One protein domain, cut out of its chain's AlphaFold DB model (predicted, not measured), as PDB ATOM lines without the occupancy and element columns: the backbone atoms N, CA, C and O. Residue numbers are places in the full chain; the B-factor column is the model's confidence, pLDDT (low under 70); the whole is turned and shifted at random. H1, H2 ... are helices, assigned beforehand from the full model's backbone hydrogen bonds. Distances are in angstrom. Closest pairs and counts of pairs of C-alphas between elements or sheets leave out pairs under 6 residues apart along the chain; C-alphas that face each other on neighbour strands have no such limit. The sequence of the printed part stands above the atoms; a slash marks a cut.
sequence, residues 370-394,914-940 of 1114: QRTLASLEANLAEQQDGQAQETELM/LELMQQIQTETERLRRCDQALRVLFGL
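Overview. This is residues 370 to 394 and 914 to 940 of the 1114 residues of an uncharacterized protein of Brevibacillus panacihumi W25 (UniProt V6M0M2). Two helices, H1 and H3, lie side by side over part of their lengths and run opposite ways, and each reaches past the other, which gives a long thin rod. Beyond H1 the short helix H2 carries on in nearly the same direction, so that the free end of H1 with H2 sticks out at one end of the rod and the free end of H3 sticks out at the other. The printed part has 52 residues with three named helices, in the order H1, H2, H3 along the chain, and no named strand; the class is all helix. The whole is extended, with a radius of gyration of the C-alphas of 16.6 A, and it spans 60 by 15 by 15 A.

Arrangement. H1, residues 370 to 384, and H2, residues 387 to 394, meet only through their link, a tight one of 2 residues. H3, residues 914 to 938, touches H1 with its residues 916 to 927 alone, with 12 pairs of C-alphas within 8 A. The closest C-alphas of H1 and H3 are those of Leu 373 and Ile 920, 6.2 A apart. The lines of H1 and H3 stand at a shallow tilt of 26 degrees, and the two run opposite ways. H2 and H3 are apart, and H2 touches no helix. In H3 every O i to N i+4 pair is within hydrogen-bond range, while H1 has 10 of 11; H2 has 1 of 4, and 0 of its 5 O i to N i+3 pairs are within range.

Along the chain. H1 begins at Gln 370, C-alpha at (116.826, 135.729, 128.746), and measures 21.3 A from first to last C-alpha. H2 runs from Gln 387 to Met 394, with 11.7 A between its first and last C-alphas; C-alpha 394 is at (93.617, 160.970, 146.756). H3, the longest helix with 25 residues, begins at Leu 914, C-alpha at (114.546, 152.131, 139.803), and measures 35.9 A to the C-alpha of Phe 938 at (127.265, 132.076, 112.815).

Size, cuts and confidence. The two C-alphas farthest apart are those of Met 394 and Leu 940, 60.2 A. Residues 381 to 394 stand free, of which 381 to 384 belong to H1 and 387 to 394 to H2. Residues 928 to 940 stand free too, of which 928 to 938 belong to H3. Residues 395 to 913 are not printed, and C-alphas 394 and 914 are 23.8 A apart across this cut, which is also where the link from H2 to H3 lies. The mean pLDDT of the printed part is 82.2; the model's confidence is low, under 70, at residues 383 to 394.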
ATOM      1  N   GLN A 370     118.243 135.602 129.122       91.94
ATOM      2  CA  GLN A 370     116.826 135.729 128.746       91.94
ATOM      3  C   GLN A 370     115.860 135.269 129.849       91.94
ATOM      4  O   GLN A 370     114.831 135.903 130.066       91.94
ATOM      5  N   ARG A 371     116.178 134.186 130.573       91.69
ATOM      6  CA  ARG A 371     115.349 133.726 131.703       91.69
ATOM      7  C   ARG A 371     115.403 134.701 132.876       91.69
ATOM      8  O   ARG A 371     114.375 134.950 133.496       91.69
ATOM      9  N   THR A 372     116.584 135.249 133.163       91.88
ATOM     10  CA  THR A 372     116.762 136.267 134.206       91.88
ATOM     11  C   THR A 372     115.970 137.530 133.872       91.88
ATOM     12  O   THR A 372     115.211 137.996 134.717       91.88
ATOM     13  N   LEU A 373     116.059 138.030 132.635       90.94
ATOM     14  CA  LEU A 373     115.284 139.185 132.168       90.94
ATOM     15  C   LEU A 373     113.780 138.970 132.341       90.94
ATOM     16  O   LEU A 373     113.134 139.796 132.975       90.94
ATOM     17  N   ALA A 374     113.249 137.824 131.904       88.81
ATOM     18  CA  ALA A 374     111.828 137.512 132.068       88.81
ATOM     19  C   ALA A 374     111.378 137.539 133.543       88.81
ATOM     20  O   ALA A 374     110.268 137.971 133.848       88.81
ATOM     21  N   SER A 375     112.238 137.101 134.473       90.06
ATOM     22  CA  SER A 375     111.940 137.168 135.910       90.06
ATOM     23  C   SER A 375     111.979 138.596 136.470       90.06
ATOM     24  O   SER A 375     111.116 138.961 137.262       90.06
ATOM     25  N   LEU A 376     112.939 139.421 136.036       90.00
ATOM     26  CA  LEU A 376     113.057 140.814 136.473       90.00
ATOM     27  C   LEU A 376     111.909 141.674 135.923       90.00
ATOM     28  O   LEU A 376     111.351 142.488 136.655       90.00
ATOM     29  N   GLU A 377     111.522 141.464 134.662       87.44
ATOM     30  CA  GLU A 377     110.385 142.140 134.023       87.44
ATOM     31  C   GLU A 377     109.057 141.804 134.718       87.44
ATOM     32  O   GLU A 377     108.239 142.697 134.939       87.44
ATOM     33  N   ALA A 378     108.861 140.546 135.132       84.38
ATOM     34  CA  ALA A 378     107.690 140.143 135.912       84.38
ATOM     35  C   ALA A 378     107.624 140.863 137.273       84.38
ATOM     36  O   ALA A 378     106.566 141.370 137.646       84.38
ATOM     37  N   ASN A 379     108.758 140.975 137.974       83.75
ATOM     38  CA  ASN A 379     108.842 141.687 139.255       83.75
ATOM     39  C   ASN A 379     108.577 143.198 139.104       83.75
ATOM     40  O   ASN A 379     107.967 143.804 139.983       83.75
ATOM     41  N   LEU A 380     109.013 143.819 137.999       84.12
ATOM     42  CA  LEU A 380     108.745 145.235 137.715       84.12
ATOM     43  C   LEU A 380     107.252 145.487 137.445       84.12
ATOM     44  O   LEU A 380     106.697 146.469 137.940       84.12
ATOM     45  N   ALA A 381     106.593 144.593 136.699       76.38
ATOM     46  CA  ALA A 381     105.165 144.698 136.401       76.38
ATOM     47  C   ALA A 381     104.293 144.632 137.671       76.38
ATOM     48  O   ALA A 381     103.332 145.390 137.796       76.38
ATOM     49  N   GLU A 382     104.664 143.791 138.643       75.69
ATOM     50  CA  GLU A 382     103.970 143.680 139.934       75.69
ATOM     51  C   GLU A 382     104.037 144.978 140.763       75.69
ATOM     52  O   GLU A 382     103.080 145.324 141.457       75.69
ATOM     53  N   GLN A 383     105.131 145.743 140.662       69.44
ATOM     54  CA  GLN A 383     105.283 147.017 141.379       69.44
ATOM     55  C   GLN A 383     104.490 148.171 140.736       69.44
ATOM     56  O   GLN A 383     104.037 149.067 141.449       69.44
ATOM     57  N   GLN A 384     104.296 148.163 139.410       64.31
ATOM     58  CA  GLN A 384     103.669 149.271 138.672       64.31
ATOM     59  C   GLN A 384     102.128 149.268 138.713       64.31
ATOM     60  O   GLN A 384     101.517 150.338 138.687       64.31
ATOM     61  N   ASP A 385     101.482 148.104 138.837       56.44
ATOM     62  CA  ASP A 385     100.010 147.986 138.804       56.44
ATOM     63  C   ASP A 385      99.327 148.561 140.071       56.44
ATOM     64  O   ASP A 385      98.189 149.030 140.039       56.44
ATOM     65  N   GLY A 386     100.048 148.626 141.199       56.16
ATOM     66  CA  GLY A 386      99.538 149.169 142.468       56.16
ATOM     67  C   GLY A 386      99.532 150.703 142.583       56.16
ATOM     68  O   GLY A 386      98.835 151.246 143.435       56.16
ATOM     69  N   GLN A 387     100.290 151.421 141.745       56.91
ATOM     70  CA  GLN A 387     100.595 152.851 141.939       56.91
ATOM     71  C   GLN A 387      99.567 153.800 141.275       56.91
ATOM     72  O   GLN A 387      99.353 154.931 141.728       56.91
ATOM     73  N   ALA A 388      98.879 153.345 140.221       52.12
ATOM     74  CA  ALA A 388      97.945 154.172 139.449       52.12
ATOM     75  C   ALA A 388      96.580 154.382 140.142       52.12
ATOM     76  O   ALA A 388      96.023 155.478 140.080       52.12
ATOM     77  N   GLN A 389      96.056 153.373 140.853       54.97
ATOM     78  CA  GLN A 389      94.743 153.444 141.521       54.97
ATOM     79  C   GLN A 389      94.735 154.309 142.794       54.97
ATOM     80  O   GLN A 389      93.732 154.963 143.089       54.97
ATOM     81  N   GLU A 390      95.835 154.351 143.550       55.91
ATOM     82  CA  GLU A 390      95.902 155.105 144.814       55.91
ATOM     83  C   GLU A 390      95.997 156.627 144.594       55.91
ATOM     84  O   GLU A 390      95.449 157.410 145.376       55.91
ATOM     85  N   THR A 391      96.606 157.056 143.485       57.53
ATOM     86  CA  THR A 391      96.882 158.473 143.188       57.53
ATOM     87  C   THR A 391      95.629 159.252 142.747       57.53
ATOM     88  O   THR A 391      95.458 160.426 143.091       57.53
ATOM     89  N   GLU A 392      94.701 158.611 142.029       56.81
ATOM     90  CA  GLU A 392      93.453 159.236 141.554       56.81
ATOM     91  C   GLU A 392      92.412 159.383 142.683       56.81
ATOM     92  O   GLU A 392      91.726 160.405 142.801       56.81
ATOM     93  N   LEU A 393      92.378 158.407 143.597       61.28
ATOM     94  CA  LEU A 393      91.513 158.398 144.778       61.28
ATOM     95  C   LEU A 393      91.857 159.528 145.771       61.28
ATOM     96  O   LEU A 393      90.964 160.090 146.415       61.28
ATOM     97  N   MET A 394      93.143 159.884 145.887       64.00
ATOM     98  CA  MET A 394      93.617 160.970 146.756       64.00
ATOM     99  C   MET A 394      93.179 162.361 146.265       64.00
ATOM    100  O   MET A 394      92.768 163.187 147.083       64.00
ATOM    101  N   LEU A 914     113.347 151.573 140.431       82.62
ATOM    102  CA  LEU A 914     114.546 152.131 139.803       82.62
ATOM    103  C   LEU A 914     115.719 151.132 139.794       82.62
ATOM    104  O   LEU A 914     116.391 150.993 138.770       82.62
ATOM    105  N   GLU A 915     115.945 150.408 140.894       84.94
ATOM    106  CA  GLU A 915     116.972 149.358 140.975       84.94
ATOM    107  C   GLU A 915     116.695 148.206 139.996       84.94
ATOM    108  O   GLU A 915     117.594 147.779 139.266       84.94
ATOM    109  N   LEU A 916     115.441 147.741 139.915       87.06
ATOM    110  CA  LEU A 916     115.032 146.707 138.958       87.06
ATOM    111  C   LEU A 916     115.213 147.173 137.507       87.06
ATOM    112  O   LEU A 916     115.718 146.415 136.679       87.06
ATOM    113  N   MET A 917     114.872 148.428 137.196       86.12
ATOM    114  CA  MET A 917     115.092 149.005 135.867       86.12
ATOM    115  C   MET A 917     116.582 149.054 135.497       86.12
ATOM    116  O   MET A 917     116.933 148.725 134.363       86.12
ATOM    117  N   GLN A 918     117.469 149.400 136.437       88.06
ATOM    118  CA  GLN A 918     118.922 149.386 136.205       88.06
ATOM    119  C   GLN A 918     119.461 147.969 135.955       88.06
ATOM    120  O   GLN A 918     120.294 147.765 135.064       88.06
ATOM    121  N   GLN A 919     118.971 146.971 136.697       88.50
ATOM    122  CA  GLN A 919     119.347 145.569 136.488       88.50
ATOM    123  C   GLN A 919     118.864 145.046 135.131       88.50
ATOM    124  O   GLN A 919     119.655 144.455 134.392       88.50
ATOM    125  N   ILE A 920     117.607 145.320 134.760       90.12
ATOM    126  CA  ILE A 920     117.054 144.972 133.441       90.12
ATOM    127  C   ILE A 920     117.888 145.619 132.337       90.12
ATOM    128  O   ILE A 920     118.262 144.942 131.383       90.12
ATOM    129  N   GLN A 921     118.239 146.900 132.470       89.88
ATOM    130  CA  GLN A 921     119.060 147.600 131.483       89.88
ATOM    131  C   GLN A 921     120.438 146.939 131.308       89.88
ATOM    132  O   GLN A 921     120.884 146.740 130.177       89.88
ATOM    133  N   THR A 922     121.081 146.546 132.411       88.62
ATOM    134  CA  THR A 922     122.393 145.878 132.397       88.62
ATOM    135  C   THR A 922     122.323 144.507 131.717       88.62
ATOM    136  O   THR A 922     123.106 144.216 130.813       88.62
ATOM    137  N   GLU A 923     121.357 143.669 132.101       90.06
ATOM    138  CA  GLU A 923     121.175 142.338 131.508       90.06
ATOM    139  C   GLU A 923     120.721 142.407 130.040       90.06
ATOM    140  O   GLU A 923     121.124 141.575 129.225       90.06
ATOM    141  N   THR A 924     119.952 143.432 129.661       91.56
ATOM    142  CA  THR A 924     119.550 143.668 128.264       91.56
ATOM    143  C   THR A 924     120.758 143.994 127.388       91.56
ATOM    144  O   THR A 924     120.872 143.461 126.283       91.56
ATOM    145  N   GLU A 925     121.698 144.814 127.871       90.38
ATOM    146  CA  GLU A 925     122.926 145.111 127.124       90.38
ATOM    147  C   GLU A 925     123.830 143.874 127.011       90.38
ATOM    148  O   GLU A 925     124.350 143.588 125.928       90.38
ATOM    149  N   ARG A 926     123.951 143.070 128.079       90.81
ATOM    150  CA  ARG A 926     124.653 141.773 128.027       90.81
ATOM    151  C   ARG A 926     124.029 140.836 126.987       90.81
ATOM    152  O   ARG A 926     124.757 140.241 126.189       90.81
ATOM    153  N   LEU A 927     122.697 140.739 126.932       92.94
ATOM    154  CA  LEU A 927     121.997 139.937 125.923       92.94
ATOM    155  C   LEU A 927     122.242 140.462 124.501       92.94
ATOM    156  O   LEU A 927     122.543 139.680 123.601       92.94
ATOM    157  N   ARG A 928     122.194 141.785 124.303       92.88
ATOM    158  CA  ARG A 928     122.484 142.432 123.014       92.88
ATOM    159  C   ARG A 928     123.880 142.070 122.502       92.88
ATOM    160  O   ARG A 928     124.041 141.763 121.318       92.88
ATOM    161  N   ARG A 929     124.878 142.061 123.391       90.31
ATOM    162  CA  ARG A 929     126.263 141.658 123.088       90.31
ATOM    163  C   ARG A 929     126.387 140.177 122.762       90.31
ATOM    164  O   ARG A 929     127.091 139.841 121.808       90.31
ATOM    165  N   CYS A 930     125.702 139.305 123.506       92.00
ATOM    166  CA  CYS A 930     125.596 137.880 123.183       92.00
ATOM    167  C   CYS A 930     125.022 137.674 121.776       92.00
ATOM    168  O   CYS A 930     125.618 136.966 120.969       92.00
ATOM    169  N   ASP A 931     123.906 138.328 121.451       91.75
ATOM    170  CA  ASP A 931     123.261 138.209 120.141       91.75
ATOM    171  C   ASP A 931     124.151 138.733 119.012       91.75
ATOM    172  O   ASP A 931     124.176 138.162 117.920       91.75
ATOM    173  N   GLN A 932     124.892 139.816 119.253       91.94
ATOM    174  CA  GLN A 932     125.876 140.332 118.307       91.94
ATOM    175  C   GLN A 932     127.011 139.326 118.082       91.94
ATOM    176  O   GLN A 932     127.333 139.027 116.932       91.94
ATOM    177  N   ALA A 933     127.564 138.760 119.157       92.12
ATOM    178  CA  ALA A 933     128.614 137.750 119.076       92.12
ATOM    179  C   ALA A 933     128.148 136.506 118.316       92.12
ATOM    180  O   ALA A 933     128.828 136.044 117.401       92.12
ATOM    181  N   LEU A 934     126.952 136.008 118.633       93.62
ATOM    182  CA  LEU A 934     126.352 134.858 117.964       93.62
ATOM    183  C   LEU A 934     126.133 135.126 116.477       93.62
ATOM    184  O   LEU A 934     126.515 134.292 115.662       93.62
ATOM    185  N   ARG A 935     125.595 136.292 116.094       94.00
ATOM    186  CA  ARG A 935     125.420 136.657 114.676       94.00
ATOM    187  C   ARG A 935     126.735 136.620 113.899       94.00
ATOM    188  O   ARG A 935     126.763 136.077 112.798       94.00
ATOM    189  N   VAL A 936     127.808 137.172 114.467       93.19
ATOM    190  CA  VAL A 936     129.133 137.180 113.827       93.19
ATOM    191  C   VAL A 936     129.692 135.761 113.731       93.19
ATOM    192  O   VAL A 936     130.103 135.347 112.651       93.19
ATOM    193  N   LEU A 937     129.643 134.986 114.820       93.00
ATOM    194  CA  LEU A 937     130.154 133.610 114.870       93.00
ATOM    195  C   LEU A 937     129.376 132.645 113.961       93.00
ATOM    196  O   LEU A 937     129.973 131.740 113.386       93.00
ATOM    197  N   PHE A 938     128.062 132.829 113.792       90.88
ATOM    198  CA  PHE A 938     127.265 132.076 112.815       90.88
ATOM    199  C   PHE A 938     127.556 132.487 111.367       90.88
ATOM    200  O   PHE A 938     127.383 131.670 110.467       90.88
ATOM    201  N   GLY A 939     127.988 133.730 111.143       90.50
ATOM    202  CA  GLY A 939     128.381 134.239 109.830       90.50
ATOM    203  C   GLY A 939     129.799 133.854 109.400       90.50
ATOM    204  O   GLY A 939     130.164 134.119 108.255       90.50
ATOM    205  N   LEU A 940     130.605 133.247 110.280       92.88
ATOM    206  CA  LEU A 940     131.946 132.790 109.925       92.88
ATOM    207  C   LEU A 940     131.880 131.606 108.958       92.88
ATOM    208  O   LEU A 940     131.259 130.578 109.228       92.88
TER     209      LEU A 940